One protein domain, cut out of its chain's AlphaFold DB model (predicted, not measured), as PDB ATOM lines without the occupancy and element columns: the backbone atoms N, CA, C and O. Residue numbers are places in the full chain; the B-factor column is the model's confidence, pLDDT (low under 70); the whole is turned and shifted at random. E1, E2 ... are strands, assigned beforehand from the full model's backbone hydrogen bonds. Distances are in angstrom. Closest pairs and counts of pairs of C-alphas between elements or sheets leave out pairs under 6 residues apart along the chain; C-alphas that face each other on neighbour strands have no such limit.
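AT A GLANCE: This is residues 320 to 452 of the 452 residues of an uncharacterized protein of Bdellovibrionales bacterium GWB1_55_8 (UniProt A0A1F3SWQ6). One curled sheet of eight strands folds back on itself into a flattened, incompletely closed barrel: E3, E2 and E1 form one wall, E7, E6, E5 and E4 the facing wall, and the bent E9 joins them as hinge. Short E8 lies at one end, beside the last residues of E1. The printed part has 133 residues, all strand in class, with nine named strands, E1 to E9, and no named helix. The sheet, E3 E2 E1 E9 E7 E6 E5 E4, is antiparallel; the whole is compact, with radius of gyration of the C-alphas 14.8 A and spans of 44 by 30 by 26 A.

HOW THE PARTS SIT: E1, residues 320 to 332, and E2, residues 338 to 348, form a hairpin, with N 325 and O 343 2.8 A apart. E3, residues 358 to 365, extends this meander, each strand the antiparallel neighbour of the one before; N 342 and O 362 are 2.8 A apart. A second meander joins E4, residues 381 to 385, E5, residues 388 to 395, E6, residues 400 to 410, and E7, residues 415 to 420; N 390 to O 383, N 391 to O 406 and N 418 to O 407 measure 2.8, 2.9 and 2.8 A. E8, residues 426 to 429, pairs with no named strand; its Leu 427 C-alpha is 4.7 A from that of Tyr 331. E9, residues 437 to 449, bends by 54 degrees at residue 441, pairing with E7, N 440 to O 417 2.9 A, then E1, N 445 to O 324 2.8 A. The closest C-alphas of edge strands E3 and E4, Ile 359 and Ser 382, are 7.6 A apart.

IN THESE COORDINATES: E1 runs 33.7 A from C-alpha 320 at (-54.258, 14.271, 19.925); E2 spans 33.5 A and E6 26.6 A. E9 spans 33.9 A, ending at C-alpha 449, (-58.956, 10.675, 18.956).

THE WHOLE: The farthest C-alphas, Ala 335 and Ala 350, are 46.6 A apart. The printed part has no cut; the link from E3 to E4 is long, 15 residues. Low-confidence stretches include residues 365 to 381 and 393 to 404.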
ATOM      1  N   ILE A 320     -55.150  15.316  20.421       88.31
ATOM      2  CA  ILE A 320     -54.258  14.271  19.925       88.31
ATOM      3  C   ILE A 320     -55.069  13.218  19.175       88.31
ATOM      4  O   ILE A 320     -56.092  12.721  19.646       88.31
ATOM      5  N   GLU A 321     -54.587  12.869  17.991       91.06
ATOM      6  CA  GLU A 321     -55.042  11.731  17.210       91.06
ATOM      7  C   GLU A 321     -53.975  10.632  17.233       91.06
ATOM      8  O   GLU A 321     -52.771  10.892  17.311       91.06
ATOM      9  N   LYS A 322     -54.435   9.389  17.136       89.56
ATOM     10  CA  LYS A 322     -53.612   8.200  16.972       89.56
ATOM     11  C   LYS A 322     -54.007   7.472  15.693       89.56
ATOM     12  O   LYS A 322     -55.171   7.128  15.519       89.56
ATOM     13  N   GLU A 323     -53.029   7.155  14.855       91.75
ATOM     14  CA  GLU A 323     -53.161   6.158  13.788       91.75
ATOM     15  C   GLU A 323     -52.744   4.777  14.308       91.75
ATOM     16  O   GLU A 323     -51.722   4.657  14.986       91.75
ATOM     17  N   VAL A 324     -53.503   3.734  13.966       89.81
ATOM     18  CA  VAL A 324     -53.221   2.354  14.386       89.81
ATOM     19  C   VAL A 324     -52.933   1.478  13.172       89.81
ATOM     20  O   VAL A 324     -53.683   1.482  12.197       89.81
ATOM     21  N   TYR A 325     -51.868   0.685  13.254       90.25
ATOM     22  CA  TYR A 325     -51.468  -0.274  12.228       90.25
ATOM     23  C   TYR A 325     -51.231  -1.650  12.838       90.25
ATOM     24  O   TYR A 325     -50.748  -1.760  13.964       90.25
ATOM     25  N   LEU A 326     -51.511  -2.699  12.069       89.38
ATOM     26  CA  LEU A 326     -51.217  -4.081  12.430       89.38
ATOM     27  C   LEU A 326     -50.336  -4.724  11.361       89.38
ATOM     28  O   LEU A 326     -50.786  -4.983  10.249       89.38
ATOM     29  N   VAL A 327     -49.082  -5.002  11.704       88.12
ATOM     30  CA  VAL A 327     -48.151  -5.801  10.907       88.12
ATOM     31  C   VAL A 327     -48.433  -7.275  11.174       88.12
ATOM     32  O   VAL A 327     -48.150  -7.795  12.254       88.12
ATOM     33  N   THR A 328     -48.999  -7.955  10.187       86.19
ATOM     34  CA  THR A 328     -49.379  -9.366  10.300       86.19
ATOM     35  C   THR A 328     -48.177 -10.288  10.138       86.19
ATOM     36  O   THR A 328     -47.317 -10.031   9.290       86.19
ATOM     37  N   ASN A 329     -48.141 -11.382  10.906       81.44
ATOM     38  CA  ASN A 329     -47.054 -12.372  10.877       81.44
ATOM     39  C   ASN A 329     -45.672 -11.741  11.076       81.44
ATOM     40  O   ASN A 329     -44.690 -12.174  10.477       81.44
ATOM     41  N   TYR A 330     -45.608 -10.685  11.886       78.44
ATOM     42  CA  TYR A 330     -44.385  -9.991  12.253       78.44
ATOM     43  C   TYR A 330     -43.249 -10.974  12.569       78.44
ATOM     44  O   TYR A 330     -42.217 -10.954  11.895       78.44
ATOM     45  N   TYR A 331     -43.502 -11.908  13.487       74.25
ATOM     46  CA  TYR A 331     -42.613 -13.017  13.827       74.25
ATOM     47  C   TYR A 331     -43.225 -14.342  13.363       74.25
ATOM     48  O   TYR A 331     -44.410 -14.580  13.599       74.25
ATOM     49  N   ASN A 332     -42.427 -15.204  12.728       71.44
ATOM     50  CA  ASN A 332     -42.849 -16.540  12.314       71.44
ATOM     51  C   ASN A 332     -42.031 -17.596  13.066       71.44
ATOM     52  O   ASN A 332     -40.936 -17.956  12.642       71.44
ATOM     53  N   GLY A 333     -42.575 -18.099  14.176       62.81
ATOM     54  CA  GLY A 333     -41.931 -19.115  15.012       62.81
ATOM     55  C   GLY A 333     -41.962 -20.529  14.425       62.81
ATOM     56  O   GLY A 333     -41.563 -21.478  15.094       62.81
ATOM     57  N   GLY A 334     -42.460 -20.715  13.198       66.75
ATOM     58  CA  GLY A 334     -42.657 -22.038  12.612       66.75
ATOM     59  C   GLY A 334     -43.825 -22.776  13.272       66.75
ATOM     60  O   GLY A 334     -44.961 -22.312  13.219       66.75
ATOM     61  N   ALA A 335     -43.563 -23.935  13.891       56.25
ATOM     62  CA  ALA A 335     -44.586 -24.714  14.608       56.25
ATOM     63  C   ALA A 335     -45.156 -23.973  15.831       56.25
ATOM     64  O   ALA A 335     -46.240 -24.294  16.309       56.25
ATOM     65  N   ASP A 336     -44.429 -22.961  16.299       56.84
ATOM     66  CA  ASP A 336     -44.767 -22.129  17.442       56.84
ATOM     67  C   ASP A 336     -45.585 -20.890  17.045       56.84
ATOM     68  O   ASP A 336     -45.497 -19.875  17.717       56.84
ATOM     69  N   GLY A 337     -46.356 -20.945  15.954       64.06
ATOM     70  CA  GLY A 337     -47.290 -19.895  15.538       64.06
ATOM     71  C   GLY A 337     -46.647 -18.581  15.074       64.06
ATOM     72  O   GLY A 337     -45.435 -18.464  14.873       64.06
ATOM     73  N   THR A 338     -47.496 -17.580  14.843       71.88
ATOM     74  CA  THR A 338     -47.094 -16.265  14.329       71.88
ATOM     75  C   THR A 338     -47.437 -15.172  15.333       71.88
ATOM     76  O   THR A 338     -48.517 -15.199  15.909       71.88
ATOM     77  N   ASN A 339     -46.578 -14.171  15.495       74.88
ATOM     78  CA  ASN A 339     -46.913 -12.962  16.255       74.88
ATOM     79  C   ASN A 339     -47.178 -11.819  15.277       74.88
ATOM     80  O   ASN A 339     -46.550 -11.750  14.221       74.88
ATOM     81  N   ASN A 340     -48.082 -10.915  15.622       81.31
ATOM     82  CA  ASN A 340     -48.291  -9.653  14.925       81.31
ATOM     83  C   ASN A 340     -47.504  -8.537  15.623       81.31
ATOM     84  O   ASN A 340     -47.024  -8.708  16.739       81.31
ATOM     85  N   ALA A 341     -47.373  -7.377  14.989       80.56
ATOM     86  CA  ALA A 341     -46.948  -6.166  15.677       80.56
ATOM     87  C   ALA A 341     -47.977  -5.069  15.461       80.56
ATOM     88  O   ALA A 341     -48.397  -4.820  14.334       80.56
ATOM     89  N   ARG A 342     -48.380  -4.404  16.534       83.88
ATOM     90  CA  ARG A 342     -49.238  -3.231  16.487       83.88
ATOM     91  C   ARG A 342     -48.384  -1.988  16.622       83.88
ATOM     92  O   ARG A 342     -47.541  -1.906  17.504       83.88
ATOM     93  N   ILE A 343     -48.607  -1.033  15.737       85.06
ATOM     94  CA  ILE A 343     -47.905   0.245  15.714       85.06
ATOM     95  C   ILE A 343     -48.936   1.345  15.915       85.06
ATOM     96  O   ILE A 343     -49.990   1.339  15.279       85.06
ATOM     97  N   GLU A 344     -48.615   2.288  16.784       86.00
ATOM     98  CA  GLU A 344     -49.453   3.420  17.139       86.00
ATOM     99  C   GLU A 344     -48.663   4.713  16.924       86.00
ATOM    100  O   GLU A 344     -47.575   4.887  17.472       86.00
ATOM    101  N   LEU A 345     -49.188   5.605  16.084       88.88
ATOM    102  CA  LEU A 345     -48.543   6.874  15.743       88.88
ATOM    103  C   LEU A 345     -49.383   8.037  16.262       88.88
ATOM    104  O   LEU A 345     -50.535   8.182  15.857       88.88
ATOM    105  N   TYR A 346     -48.800   8.872  17.116       88.06
ATOM    106  CA  TYR A 346     -49.474   9.976  17.796       88.06
ATOM    107  C   TYR A 346     -49.125  11.313  17.163       88.06
ATOM    108  O   TYR A 346     -47.952  11.574  16.896       88.06
ATOM    109  N   TYR A 347     -50.112  12.181  16.961       90.88
ATOM    110  CA  TYR A 347     -49.896  13.537  16.455       90.88
ATOM    111  C   TYR A 347     -51.045  14.476  16.841       90.88
ATOM    112  O   TYR A 347     -52.173  14.051  17.083       90.88
ATOM    113  N   ASN A 348     -50.779  15.780  16.832       91.12
ATOM    114  CA  ASN A 348     -51.789  16.807  17.069       91.12
ATOM    115  C   ASN A 348     -52.663  17.001  15.817       91.12
ATOM    116  O   ASN A 348     -52.159  17.240  14.715       91.12
ATOM    117  N   SER A 349     -53.985  16.926  15.972       91.19
ATOM    118  CA  SER A 349     -54.941  17.059  14.874       91.19
ATOM    119  C   SER A 349     -54.918  18.447  14.218       91.19
ATOM    120  O   SER A 349     -55.196  18.547  13.020       91.19
ATOM    121  N   ALA A 350     -54.523  19.495  14.942       88.00
ATOM    122  CA  ALA A 350     -54.379  20.846  14.411       88.00
ATOM    123  C   ALA A 350     -53.103  21.032  13.567       88.00
ATOM    124  O   ALA A 350     -53.033  21.964  12.764       88.00
ATOM    125  N   ASP A 351     -52.105  20.148  13.700       89.88
ATOM    126  CA  ASP A 351     -50.907  20.186  12.861       89.88
ATOM    127  C   ASP A 351     -51.259  19.775  11.423       89.88
ATOM    128  O   ASP A 351     -51.594  18.621  11.146       89.88
ATOM    129  N   THR A 352     -51.162  20.714  10.483       88.06
ATOM    130  CA  THR A 352     -51.452  20.465   9.064       88.06
ATOM    131  C   THR A 352     -50.450  19.511   8.420       88.06
ATOM    132  O   THR A 352     -50.827  18.770   7.513       88.06
ATOM    133  N   ALA A 353     -49.208  19.473   8.914       87.50
ATOM    134  CA  ALA A 353     -48.200  18.501   8.499       87.50
ATOM    135  C   ALA A 353     -48.403  17.133   9.167       87.50
ATOM    136  O   ALA A 353     -47.796  16.151   8.742       87.50
ATOM    137  N   LYS A 354     -49.266  17.060  10.194       89.19
ATOM    138  CA  LYS A 354     -49.551  15.851  10.981       89.19
ATOM    139  C   LYS A 354     -48.281  15.211  11.536       89.19
ATOM    140  O   LYS A 354     -48.211  13.987  11.625       89.19
ATOM    141  N   SER A 355     -47.278  16.024  11.863       88.19
ATOM    142  CA  SER A 355     -45.962  15.546  12.288       88.19
ATOM    143  C   SER A 355     -46.104  14.659  13.517       88.19
ATOM    144  O   SER A 355     -46.856  14.993  14.437       88.19
ATOM    145  N   LEU A 356     -45.384  13.541  13.543       87.12
ATOM    146  CA  LEU A 356     -45.478  12.612  14.658       87.12
ATOM    147  C   LEU A 356     -44.928  13.252  15.935       87.12
ATOM    148  O   LEU A 356     -43.838  13.814  15.954       87.12
ATOM    149  N   GLN A 357     -45.694  13.177  17.014       84.88
ATOM    150  CA  GLN A 357     -45.253  13.563  18.350       84.88
ATOM    151  C   GLN A 357     -44.724  12.355  19.100       84.88
ATOM    152  O   GLN A 357     -43.685  12.452  19.727       84.88
ATOM    153  N   GLY A 358     -45.394  11.211  19.006       80.69
ATOM    154  CA  GLY A 358     -45.001   9.995  19.704       80.69
ATOM    155  C   GLY A 358     -45.231   8.775  18.835       80.69
ATOM    156  O   GLY A 358     -46.056   8.788  17.920       80.69
ATOM    157  N   ILE A 359     -44.502   7.711  19.132       81.06
ATOM    158  CA  ILE A 359     -44.628   6.435  18.444       81.06
ATOM    159  C   ILE A 359     -44.575   5.335  19.491       81.06
ATOM    160  O   ILE A 359     -43.662   5.313  20.313       81.06
ATOM    161  N   ASP A 360     -45.525   4.413  19.414       78.06
ATOM    162  CA  ASP A 360     -45.498   3.174  20.171       78.06
ATOM    163  C   ASP A 360     -45.596   1.966  19.232       78.06
ATOM    164  O   ASP A 360     -46.187   2.020  18.153       78.06
ATOM    165  N   MET A 361     -44.966   0.865  19.624       78.25
ATOM    166  CA  MET A 361     -45.014  -0.399  18.903       78.25
ATOM    167  C   MET A 361     -45.051  -1.541  19.908       78.25
ATOM    168  O   MET A 361     -44.121  -1.695  20.691       78.25
ATOM    169  N   SER A 362     -46.068  -2.386  19.848       74.38
ATOM    170  CA  SER A 362     -46.205  -3.598  20.660       74.38
ATOM    171  C   SER A 362     -46.170  -4.840  19.774       74.38
ATOM    172  O   SER A 362     -46.618  -4.816  18.629       74.38
ATOM    173  N   VAL A 363     -45.612  -5.936  20.286       73.94
ATOM    174  CA  VAL A 363     -45.728  -7.253  19.649       73.94
ATOM    175  C   VAL A 363     -46.932  -7.951  20.263       73.94
ATOM    176  O   VAL A 363     -47.121  -7.909  21.472       73.94
ATOM    177  N   ILE A 364     -47.747  -8.552  19.407       73.50
ATOM    178  CA  ILE A 364     -49.004  -9.205  19.744       73.50
ATOM    179  C   ILE A 364     -48.850 -10.694  19.462       73.50
ATOM    180  O   ILE A 364     -48.686 -11.083  18.304       73.50
ATOM    181  N   ALA A 365     -48.920 -11.533  20.489       66.50
ATOM    182  CA  ALA A 365     -48.915 -12.978  20.298       66.50
ATOM    183  C   ALA A 365     -50.269 -13.460  19.749       66.50
ATOM    184  O   ALA A 365     -51.324 -13.015  20.218       66.50
ATOM    185  N   ASN A 366     -50.262 -14.358  18.755       67.94
ATOM    186  CA  ASN A 366     -51.486 -15.050  18.335       67.94
ATOM    187  C   ASN A 366     -51.773 -16.261  19.239       67.94
ATOM    188  O   ASN A 366     -50.877 -16.811  19.876       67.94
ATOM    189  N   VAL A 367     -53.028 -16.734  19.220       63.38
ATOM    190  CA  VAL A 367     -53.411 -18.057  19.758       63.38
ATOM    191  C   VAL A 367     -52.449 -19.112  19.230       63.38
ATOM    192  O   VAL A 367     -52.186 -19.164  18.027       63.38
ATOM    193  N   GLY A 368     -51.923 -19.955  20.113       58.25
ATOM    194  CA  GLY A 368     -50.995 -20.997  19.694       58.25
ATOM    195  C   GLY A 368     -49.618 -20.492  19.260       58.25
ATOM    196  O   GLY A 368     -48.830 -21.319  18.812       58.25
ATOM    197  N   ALA A 369     -49.266 -19.210  19.421       59.78
ATOM    198  CA  ALA A 369     -47.903 -18.733  19.192       59.78
ATOM    199  C   ALA A 369     -47.040 -18.814  20.466       59.78
ATOM    200  O   ALA A 369     -47.580 -18.623  21.552       59.78
ATOM    201  N   LYS A 370     -45.742 -19.140  20.365       54.62
ATOM    202  CA  LYS A 370     -44.766 -18.835  21.426       54.62
ATOM    203  C   LYS A 370     -44.171 -17.469  21.128       54.62
ATOM    204  O   LYS A 370     -43.784 -17.187  19.988       54.62
ATOM    205  N   THR A 371     -44.012 -16.647  22.145       47.56
ATOM    206  CA  THR A 371     -43.054 -15.554  22.090       47.56
ATOM    207  C   THR A 371     -41.698 -16.134  22.482       47.56
ATOM    208  O   THR A 371     -41.520 -16.685  23.559       47.56
ATOM    209  N   SER A 372     -40.730 -16.146  21.566       40.12
ATOM    210  CA  SER A 372     -39.361 -16.492  21.952       40.12
ATOM    211  C   SER A 372     -38.769 -15.344  22.766       40.12
ATOM    212  O   SER A 372     -38.968 -14.173  22.423       40.12
ATOM    213  N   GLY A 373     -38.039 -15.706  23.823       38.81
ATOM    214  CA  GLY A 373     -37.473 -14.862  24.882       38.81
ATOM    215  C   GLY A 373     -36.488 -13.762  24.516       38.81
ATOM    216  O   GLY A 373     -35.467 -13.589  25.168       38.81
ATOM    217  N   GLY A 374     -36.751 -13.000  23.460       36.66
ATOM    218  CA  GLY A 374     -35.835 -11.965  22.997       36.66
ATOM    219  C   GLY A 374     -36.392 -10.989  21.968       36.66
ATOM    220  O   GLY A 374     -35.624 -10.194  21.434       36.66
ATOM    221  N   HIS A 375     -37.695 -11.009  21.664       39.56
ATOM    222  CA  HIS A 375     -38.253 -10.178  20.582       39.56
ATOM    223  C   HIS A 375     -39.242  -9.125  21.064       39.56
ATOM    224  O   HIS A 375     -40.156  -8.744  20.330       39.56
ATOM    225  N   ALA A 376     -39.042  -8.597  22.271       43.16
ATOM    226  CA  ALA A 376     -39.612  -7.307  22.607       43.16
ATOM    227  C   ALA A 376     -38.944  -6.265  21.702       43.16
ATOM    228  O   ALA A 376     -37.850  -5.770  21.963       43.16
ATOM    229  N   VAL A 377     -39.577  -5.969  20.569       45.31
ATOM    230  CA  VAL A 377     -39.123  -4.898  19.689       45.31
ATOM    231  C   VAL A 377     -39.509  -3.599  20.365       45.31
ATOM    232  O   VAL A 377     -40.610  -3.064  20.236       45.31
ATOM    233  N   TYR A 378     -38.595  -3.133  21.204       53.38
ATOM    234  CA  TYR A 378     -38.605  -1.781  21.710       53.38
ATOM    235  C   TYR A 378     -38.241  -0.890  20.538       53.38
ATOM    236  O   TYR A 378     -37.083  -0.853  20.136       53.38
ATOM    237  N   SER A 379     -39.217  -0.165  19.997       52.75
ATOM    238  CA  SER A 379     -38.907   1.069  19.285       52.75
ATOM    239  C   SER A 379     -38.369   2.069  20.312       52.75
ATOM    240  O   SER A 379     -39.090   2.966  20.735       52.75
ATOM    241  N   TYR A 380     -37.122   1.896  20.756       60.75
ATOM    242  CA  TYR A 380     -36.447   2.878  21.616       60.75
ATOM    243  C   TYR A 380     -36.085   4.134  20.812       60.75
ATOM    244  O   TYR A 380     -35.864   5.206  21.365       60.75
ATOM    245  N   LYS A 381     -36.023   3.989  19.484       68.88
ATOM    246  CA  LYS A 381     -35.758   5.046  18.524       68.88
ATOM    247  C   LYS A 381     -36.591   4.806  17.282       68.88
ATOM    248  O   LYS A 381     -36.768   3.677  16.818       68.88
ATOM    249  N   SER A 382     -37.048   5.898  16.709       75.12
ATOM    250  CA  SER A 382     -37.693   5.901  15.413       75.12
ATOM    251  C   SER A 382     -37.329   7.181  14.671       75.12
ATOM    252  O   SER A 382     -36.892   8.161  15.272       75.12
ATOM    253  N   THR A 383     -37.465   7.158  13.350       80.25
ATOM    254  CA  THR A 383     -37.282   8.339  12.494       80.25
ATOM    255  C   THR A 383     -38.403   8.420  11.470       80.25
ATOM    256  O   THR A 383     -38.758   7.395  10.886       80.25
ATOM    257  N   GLU A 384     -38.903   9.618  11.196       81.50
ATOM    258  CA  GLU A 384     -39.820   9.895  10.089       81.50
ATOM    259  C   GLU A 384     -39.099  10.723   9.014       81.50
ATOM    260  O   GLU A 384     -38.595  11.811   9.286       81.50
ATOM    261  N   VAL A 385     -39.040  10.216   7.778       79.38
ATOM    262  CA  VAL A 385     -38.503  10.961   6.625       79.38
ATOM    263  C   VAL A 385     -39.502  10.866   5.483       79.38
ATOM    264  O   VAL A 385     -39.796   9.775   5.003       79.38
ATOM    265  N   SER A 386     -40.041  12.005   5.044       80.12
ATOM    266  CA  SER A 386     -41.027  12.067   3.950       80.12
ATOM    267  C   SER A 386     -42.257  11.167   4.178       80.12
ATOM    268  O   SER A 386     -42.737  10.523   3.248       80.12
ATOM    269  N   GLY A 387     -42.747  11.096   5.423       76.25
ATOM    270  CA  GLY A 387     -43.891  10.262   5.816       76.25
ATOM    271  C   GLY A 387     -43.586   8.764   5.934       76.25
ATOM    272  O   GLY A 387     -44.493   7.977   6.204       76.25
ATOM    273  N   LEU A 388     -42.326   8.362   5.732       82.31
ATOM    274  CA  LEU A 388     -41.851   7.005   5.962       82.31
ATOM    275  C   LEU A 388     -41.351   6.873   7.397       82.31
ATOM    276  O   LEU A 388     -40.346   7.489   7.763       82.31
ATOM    277  N   VAL A 389     -42.013   6.030   8.183       81.00
ATOM    278  CA  VAL A 389     -41.593   5.758   9.558       81.00
ATOM    279  C   VAL A 389     -40.643   4.565   9.589       81.00
ATOM    280  O   VAL A 389     -40.906   3.516   8.994       81.00
ATOM    281  N   THR A 390     -39.525   4.744  10.286       79.88
ATOM    282  CA  THR A 390     -38.532   3.706  10.556       79.88
ATOM    283  C   THR A 390     -38.410   3.473  12.054       79.88
ATOM    284  O   THR A 390     -38.306   4.434  12.811       79.88
ATOM    285  N   PHE A 391     -38.388   2.208  12.468       79.62
ATOM    286  CA  PHE A 391     -38.277   1.783  13.863       79.62
ATOM    287  C   PHE A 391     -36.984   1.009  14.045       79.62
ATOM    288  O   PHE A 391     -36.660   0.166  13.204       79.62
ATOM    289  N   PHE A 392     -36.290   1.265  15.146       73.50
ATOM    290  CA  PHE A 392     -35.048   0.591  15.493       73.50
ATOM    291  C   PHE A 392     -35.266  -0.255  16.745       73.50
ATOM    292  O   PHE A 392     -35.773   0.243  17.748       73.50
ATOM    293  N   GLY A 393     -34.925  -1.538  16.650       67.69
ATOM    294  CA  GLY A 393     -34.989  -2.511  17.735       67.69
ATOM    295  C   GLY A 393     -33.641  -2.665  18.431       67.69
ATOM    296  O   GLY A 393     -32.588  -2.529  17.804       67.69
ATOM    297  N   TYR A 394     -33.683  -2.920  19.735       64.56
ATOM    298  CA  TYR A 394     -32.507  -3.183  20.562       64.56
ATOM    299  C   TYR A 394     -32.263  -4.688  20.670       64.56
ATOM    300  O   TYR A 394     -33.203  -5.440  20.940       64.56
ATOM    301  N   ASN A 395     -31.016  -5.126  20.497       64.00
ATOM    302  CA  ASN A 395     -30.619  -6.499  20.780       64.00
ATOM    303  C   ASN A 395     -29.975  -6.590  22.167       64.00
ATOM    304  O   ASN A 395     -28.888  -6.067  22.404       64.00
ATOM    305  N   GLN A 396     -30.631  -7.320  23.068       57.69
ATOM    306  CA  GLN A 396     -30.148  -7.516  24.434       57.69
ATOM    307  C   GLN A 396     -28.904  -8.395  24.506       57.69
ATOM    308  O   GLN A 396     -28.022  -8.138  25.317       57.69
ATOM    309  N   ALA A 397     -28.810  -9.409  23.642       58.06
ATOM    310  CA  ALA A 397     -27.702 -10.358  23.650       58.06
ATOM    311  C   ALA A 397     -26.369  -9.691  23.281       58.06
ATOM    312  O   ALA A 397     -25.312 -10.133  23.726       58.06
ATOM    313  N   THR A 398     -26.415  -8.638  22.464       60.41
ATOM    314  CA  THR A 398     -25.229  -7.882  22.032       60.41
ATOM    315  C   THR A 398     -25.112  -6.517  22.706       60.41
ATOM    316  O   THR A 398     -24.092  -5.852  22.541       60.41
ATOM    317  N   GLY A 399     -26.136  -6.084  23.450       62.25
ATOM    318  CA  GLY A 399     -26.260  -4.712  23.944       62.25
ATOM    319  C   GLY A 399     -26.346  -3.666  22.825       62.25
ATOM    320  O   GLY A 399     -26.079  -2.486  23.058       62.25
ATOM    321  N   ALA A 400     -26.650  -4.085  21.595       62.41
ATOM    322  CA  ALA A 400     -26.515  -3.244  20.420       62.41
ATOM    323  C   ALA A 400     -27.841  -2.605  20.006       62.41
ATOM    324  O   ALA A 400     -28.907  -3.221  19.933       62.41
ATOM    325  N   ILE A 401     -27.712  -1.327  19.689       59.88
ATOM    326  CA  ILE A 401     -28.720  -0.427  19.152       59.88
ATOM    327  C   ILE A 401     -28.695  -0.562  17.615       59.88
ATOM    328  O   ILE A 401     -27.634  -0.725  17.021       59.88
ATOM    329  N   ASP A 402     -29.863  -0.478  16.977       62.03
ATOM    330  CA  ASP A 402     -30.102  -0.464  15.526       62.03
ATOM    331  C   ASP A 402     -29.960  -1.824  14.807       62.03
ATOM    332  O   ASP A 402     -29.894  -1.871  13.578       62.03
ATOM    333  N   GLU A 403     -29.965  -2.953  15.522       65.69
ATOM    334  CA  GLU A 403     -29.786  -4.258  14.869       65.69
ATOM    335  C   GLU A 403     -31.020  -4.721  14.086       65.69
ATOM    336  O   GLU A 403     -30.888  -5.342  13.033       65.69
ATOM    337  N   GLN A 404     -32.228  -4.394  14.548       68.75
ATOM    338  CA  GLN A 404     -33.445  -4.638  13.781       68.75
ATOM    339  C   GLN A 404     -34.023  -3.321  13.294       68.75
ATOM    340  O   GLN A 404     -34.212  -2.393  14.076       68.75
ATOM    341  N   THR A 405     -34.367  -3.249  12.012       78.50
ATOM    342  CA  THR A 405     -34.991  -2.048  11.454       78.50
ATOM    343  C   THR A 405     -36.278  -2.398  10.729       78.50
ATOM    344  O   THR A 405     -36.237  -3.149   9.756       78.50
ATOM    345  N   LEU A 406     -37.410  -1.840  11.160       84.38
ATOM    346  CA  LEU A 406     -38.664  -1.871  10.403       84.38
ATOM    347  C   LEU A 406     -38.753  -0.582   9.591       84.38
ATOM    348  O   LEU A 406     -38.801   0.501  10.159       84.38
ATOM    349  N   THR A 407     -38.763  -0.702   8.269       87.75
ATOM    350  CA  THR A 407     -38.871   0.413   7.312       87.75
ATOM    351  C   THR A 407     -40.076   0.189   6.411       87.75
ATOM    352  O   THR A 407     -40.513  -0.949   6.262       87.75
ATOM    353  N   GLY A 408     -40.602   1.223   5.757       87.38
ATOM    354  CA  GLY A 408     -41.664   1.024   4.758       87.38
ATOM    355  C   GLY A 408     -43.068   1.400   5.215       87.38
ATOM    356  O   GLY A 408     -43.971   1.375   4.387       87.38
ATOM    357  N   LEU A 409     -43.274   1.762   6.488       91.50
ATOM    358  CA  LEU A 409     -44.610   2.120   6.962       91.50
ATOM    359  C   LEU A 409     -45.002   3.480   6.385       91.50
ATOM    360  O   LEU A 409     -44.452   4.512   6.769       91.50
ATOM    361  N   GLN A 410     -45.941   3.449   5.444       92.69
ATOM    362  CA  GLN A 410     -46.596   4.618   4.871       92.69
ATOM    363  C   GLN A 410     -47.920   4.858   5.593       92.69
ATOM    364  O   GLN A 410     -48.694   3.927   5.832       92.69
ATOM    365  N   ARG A 411     -48.176   6.119   5.937       92.00
ATOM    366  CA  ARG A 411     -49.289   6.483   6.809       92.00
ATOM    367  C   ARG A 411     -50.655   6.385   6.117       92.00
ATOM    368  O   ARG A 411     -50.783   6.715   4.942       92.00
ATOM    369  N   ARG A 412     -51.676   5.999   6.891       92.50
ATOM    370  CA  ARG A 412     -53.120   5.996   6.571       92.50
ATOM    371  C   ARG A 412     -53.534   5.126   5.390       92.50
ATOM    372  O   ARG A 412     -54.512   5.421   4.707       92.50
ATOM    373  N   GLN A 413     -52.795   4.057   5.153       94.88
ATOM    374  CA  GLN A 413     -53.104   3.082   4.121       94.88
ATOM    375  C   GLN A 413     -52.514   1.731   4.488       94.88
ATOM    376  O   GLN A 413     -51.587   1.656   5.291       94.88
ATOM    377  N   ASP A 414     -53.031   0.683   3.866       96.19
ATOM    378  CA  ASP A 414     -52.417  -0.636   3.914       96.19
ATOM    379  C   ASP A 414     -51.136  -0.648   3.079       96.19
ATOM    380  O   ASP A 414     -50.974   0.127   2.131       96.19
ATOM    381  N   GLY A 415     -50.219  -1.550   3.403       95.69
ATOM    382  CA  GLY A 415     -48.981  -1.636   2.648       95.69
ATOM    383  C   GLY A 415     -48.081  -2.776   3.074       95.69
ATOM    384  O   GLY A 415     -48.514  -3.779   3.644       95.69
ATOM    385  N   ALA A 416     -46.798  -2.610   2.770       94.75
ATOM    386  CA  ALA A 416     -45.760  -3.535   3.175       94.75
ATOM    387  C   ALA A 416     -44.611  -2.803   3.865       94.75
ATOM    388  O   ALA A 416     -44.177  -1.736   3.436       94.75
ATOM    389  N   VAL A 417     -44.094  -3.422   4.916       92.38
ATOM    390  CA  VAL A 417     -42.871  -3.025   5.603       92.38
ATOM    391  C   VAL A 417     -41.766  -4.022   5.280       92.38
ATOM    392  O   VAL A 417     -42.012  -5.197   5.002       92.38
ATOM    393  N   SER A 418     -40.529  -3.548   5.308       91.88
ATOM    394  CA  SER A 418     -39.324  -4.361   5.246       91.88
ATOM    395  C   SER A 418     -38.673  -4.357   6.619       91.88
ATOM    396  O   SER A 418     -38.266  -3.302   7.111       91.88
ATOM    397  N   ILE A 419     -38.525  -5.540   7.201       87.50
ATOM    398  CA  ILE A 419     -37.821  -5.754   8.457       87.50
ATOM    399  C   ILE A 419     -36.418  -6.266   8.137       87.50
ATOM    400  O   ILE A 419     -36.267  -7.295   7.486       87.50
ATOM    401  N   THR A 420     -35.392  -5.546   8.570       87.31
ATOM    402  CA  THR A 420     -33.995  -5.986   8.466       87.31
ATOM    403  C   THR A 420     -33.649  -6.801   9.708       87.31
ATOM    404  O   THR A 420     -33.821  -6.314  10.822       87.31
ATOM    405  N   CYS A 421     -33.208  -8.043   9.520       82.56
ATOM    406  CA  CYS A 421     -32.852  -8.972  10.588       82.56
ATOM    407  C   CYS A 421     -31.533  -8.577  11.260       82.56
ATOM    408  O   CYS A 421     -30.507  -8.505  10.586       82.56
ATOM    409  N   GLY A 422     -31.532  -8.411  12.584       74.88
ATOM    410  CA  GLY A 422     -30.304  -8.149  13.345       74.88
ATOM    411  C   GLY A 422     -29.422  -9.376  13.527       74.88
ATOM    412  O   GLY A 422     -28.199  -9.309  13.415       74.88
ATOM    413  N   HIS A 423     -30.040 -10.539  13.707       72.88
ATOM    414  CA  HIS A 423     -29.342 -11.809  13.859       72.88
ATOM    415  C   HIS A 423     -30.169 -12.975  13.316       72.88
ATOM    416  O   HIS A 423     -31.363 -12.850  13.022       72.88
ATOM    417  N   VAL A 424     -29.503 -14.118  13.157       77.25
ATOM    418  CA  VAL A 424     -30.123 -15.368  12.705       77.25
ATOM    419  C   VAL A 424     -31.171 -15.821  13.721       77.25
ATOM    420  O   VAL A 424     -30.873 -15.895  14.907       77.25
ATOM    421  N   GLY A 425     -32.377 -16.154  13.261       69.88
ATOM    422  CA  GLY A 425     -33.470 -16.640  14.111       69.88
ATOM    423  C   GLY A 425     -34.354 -15.553  14.732       69.88
ATOM    424  O   GLY A 425     -35.384 -15.884  15.309       69.88
ATOM    425  N   HIS A 426     -34.020 -14.264  14.572       65.94
ATOM    426  CA  HIS A 426     -34.753 -13.162  15.224       65.94
ATOM    427  C   HIS A 426     -36.230 -13.033  14.810       65.94
ATOM    428  O   HIS A 426     -37.054 -12.562  15.581       65.94
ATOM    429  N   LEU A 427     -36.581 -13.444  13.590       68.94
ATOM    430  CA  LEU A 427     -37.971 -13.568  13.121       68.94
ATOM    431  C   LEU A 427     -38.328 -15.030  12.836       68.94
ATOM    432  O   LEU A 427     -39.022 -15.334  11.863       68.94
ATOM    433  N   GLY A 428     -37.767 -15.925  13.649       74.12
ATOM    434  CA  GLY A 428     -37.783 -17.363  13.453       74.12
ATOM    435  C   GLY A 428     -37.083 -17.750  12.154       74.12
ATOM    436  O   GLY A 428     -35.977 -17.278  11.871       74.12
ATOM    437  N   SER A 429     -37.721 -18.600  11.349       77.31
ATOM    438  CA  SER A 429     -37.112 -19.149  10.128       77.31
ATOM    439  C   SER A 429     -36.804 -18.110   9.048       77.31
ATOM    440  O   SER A 429     -36.017 -18.389   8.145       77.31
ATOM    441  N   ASP A 430     -37.402 -16.921   9.125       80.81
ATOM    442  CA  ASP A 430     -37.290 -15.913   8.067       80.81
ATOM    443  C   ASP A 430     -35.977 -15.117   8.149       80.81
ATOM    444  O   ASP A 430     -35.470 -14.636   7.133       80.81
ATOM    445  N   CYS A 431     -35.375 -15.027   9.339       81.62
ATOM    446  CA  CYS A 431     -34.062 -14.414   9.529       81.62
ATOM    447  C   CYS A 431     -32.953 -15.460   9.411       81.62
ATOM    448  O   CYS A 431     -32.402 -15.918  10.407       81.62
ATOM    449  N   THR A 432     -32.605 -15.840   8.182       85.88
ATOM    450  CA  THR A 432     -31.553 -16.842   7.916       85.88
ATOM    451  C   THR A 432     -30.125 -16.301   8.064       85.88
ATOM    452  O   THR A 432     -29.194 -17.080   8.254       85.88
ATOM    453  N   ALA A 433     -29.945 -14.977   8.001       86.25
ATOM    454  CA  ALA A 433     -28.681 -14.270   8.214       86.25
ATOM    455  C   ALA A 433     -28.932 -12.835   8.721       86.25
ATOM    456  O   ALA A 433     -29.993 -12.257   8.476       86.25
ATOM    457  N   THR A 434     -27.944 -12.242   9.401       84.06
ATOM    458  CA  THR A 434     -27.935 -10.804   9.727       84.06
ATOM    459  C   THR A 434     -27.996  -9.964   8.448       84.06
ATOM    460  O   THR A 434     -27.351 -10.284   7.451       84.06
ATOM    461  N   GLY A 435     -28.774  -8.884   8.468       84.25
ATOM    462  CA  GLY A 435     -28.977  -7.971   7.342       84.25
ATOM    463  C   GLY A 435     -29.998  -8.447   6.303       84.25
ATOM    464  O   GLY A 435     -30.349  -7.674   5.409       84.25
ATOM    465  N   VAL A 436     -30.508  -9.682   6.409       89.88
ATOM    466  CA  VAL A 436     -31.593 -10.172   5.543       89.88
ATOM    467  C   VAL A 436     -32.823  -9.293   5.730       89.88
ATOM    468  O   VAL A 436     -33.198  -8.956   6.851       89.88
ATOM    469  N   LYS A 437     -33.452  -8.916   4.615       91.81
ATOM    470  CA  LYS A 437     -34.691  -8.142   4.610       91.81
ATOM    471  C   LYS A 437     -35.878  -9.061   4.397       91.81
ATOM    472  O   LYS A 437     -35.937  -9.790   3.410       91.81
ATOM    473  N   VAL A 438     -36.832  -8.974   5.306       89.56
ATOM    474  CA  VAL A 438     -38.063  -9.750   5.299       89.56
ATOM    475  C   VAL A 438     -39.229  -8.795   5.082       89.56
ATOM    476  O   VAL A 438     -39.388  -7.825   5.822       89.56
ATOM    477  N   SER A 439     -40.041  -9.044   4.055       92.88
ATOM    478  CA  SER A 439     -41.227  -8.228   3.796       92.88
ATOM    479  C   SER A 439     -42.427  -8.753   4.581       92.88
ATOM    480  O   SER A 439     -42.668  -9.962   4.627       92.88
ATOM    481  N   ARG A 440     -43.180  -7.836   5.193       91.56
ATOM    482  CA  ARG A 440     -44.460  -8.100   5.859       91.56
ATOM    483  C   ARG A 440     -45.508  -7.131   5.370       91.56
ATOM    484  O   ARG A 440     -45.196  -5.978   5.094       91.56
ATOM    485  N   THR A 441     -46.748  -7.581   5.326       94.12
ATOM    486  CA  THR A 441     -47.897  -6.712   5.104       94.12
ATOM    487  C   THR A 441     -48.339  -6.077   6.411       94.12
ATOM    488  O   THR A 441     -48.227  -6.683   7.481       94.12
ATOM    489  N   TYR A 442     -48.855  -4.859   6.317       94.31
ATOM    490  CA  TYR A 442     -49.527  -4.202   7.421       94.31
ATOM    491  C   TYR A 442     -50.872  -3.640   6.972       94.31
ATOM    492  O   TYR A 442     -51.033  -3.229   5.821       94.31
ATOM    493  N   THR A 443     -51.817  -3.620   7.904       94.88
ATOM    494  CA  THR A 443     -53.154  -3.055   7.719       94.88
ATOM    495  C   THR A 443     -53.286  -1.793   8.554       94.88
ATOM    496  O   THR A 443     -52.898  -1.784   9.723       94.88
ATOM    497  N   TYR A 444     -53.832  -0.735   7.970       94.25
ATOM    498  CA  TYR A 444     -54.221   0.475   8.676       94.25
ATOM    499  C   TYR A 444     -55.611   0.283   9.289       94.25
ATOM    500  O   TYR A 444     -56.605   0.116   8.585       94.25
ATOM    501  N   LEU A 445     -55.678   0.291  10.618       90.31
ATOM    502  CA  LEU A 445     -56.908   0.027  11.367       90.31
ATOM    503  C   LEU A 445     -57.761   1.283  11.585       90.31
ATOM    504  O   LEU A 445     -58.928   1.169  11.943       90.31
ATOM    505  N   GLY A 446     -57.204   2.474  11.347       91.62
ATOM    506  CA  GLY A 446     -57.932   3.738  11.438       91.62
ATOM    507  C   GLY A 446     -57.211   4.811  12.250       91.62
ATOM    508  O   GLY A 446     -56.104   4.613  12.756       91.62
ATOM    509  N   THR A 447     -57.868   5.969  12.343       91.25
ATOM    510  CA  THR A 447     -57.473   7.087  13.206       91.25
ATOM    511  C   THR A 447     -58.489   7.219  14.328       91.25
ATOM    512  O   THR A 447     -59.693   7.152  14.087       91.25
ATOM    513  N   VAL A 448     -57.996   7.435  15.540       86.75
ATOM    514  CA  VAL A 448     -58.801   7.620  16.746       86.75
ATOM    515  C   VAL A 448     -58.371   8.901  17.432       86.75
ATOM    516  O   VAL A 448     -57.183   9.206  17.477       86.75
ATOM    517  N   GLN A 449     -59.315   9.641  17.997       86.00
ATOM    518  CA  GLN A 449     -58.956  10.675  18.956       86.00
ATOM    519  C   GLN A 449     -58.498   9.990  20.245       86.00
ATOM    520  O   GLN A 449     -59.151   9.061  20.727       86.00
ATOM    521  N   VAL A 450     -57.371  10.433  20.793       77.81
ATOM    522  CA  VAL A 450     -56.970  10.062  22.146       77.81
ATOM    523  C   VAL A 450     -57.933  10.789  23.082       77.81
ATOM    524  O   VAL A 450     -57.914  12.015  23.169       77.81
ATOM    525  N   SER A 451     -58.869  10.044  23.668       60.66
ATOM    526  CA  SER A 451     -59.827  10.587  24.632       60.66
ATOM    527  C   SER A 451     -59.130  10.908  25.951       60.66
ATOM    528  O   SER A 451     -58.259  10.142  26.369       60.66
ATOM    529  N   GLU A 452     -59.565  11.995  26.590       50.38
ATOM    530  CA  GLU A 452     -59.163  12.390  27.950       50.38
ATOM    531  C   GLU A 452     -59.512  11.336  29.013       50.38
ATOM    532  O   GLU A 452     -60.555  10.646  28.868       50.38
TER     533      GLU A 452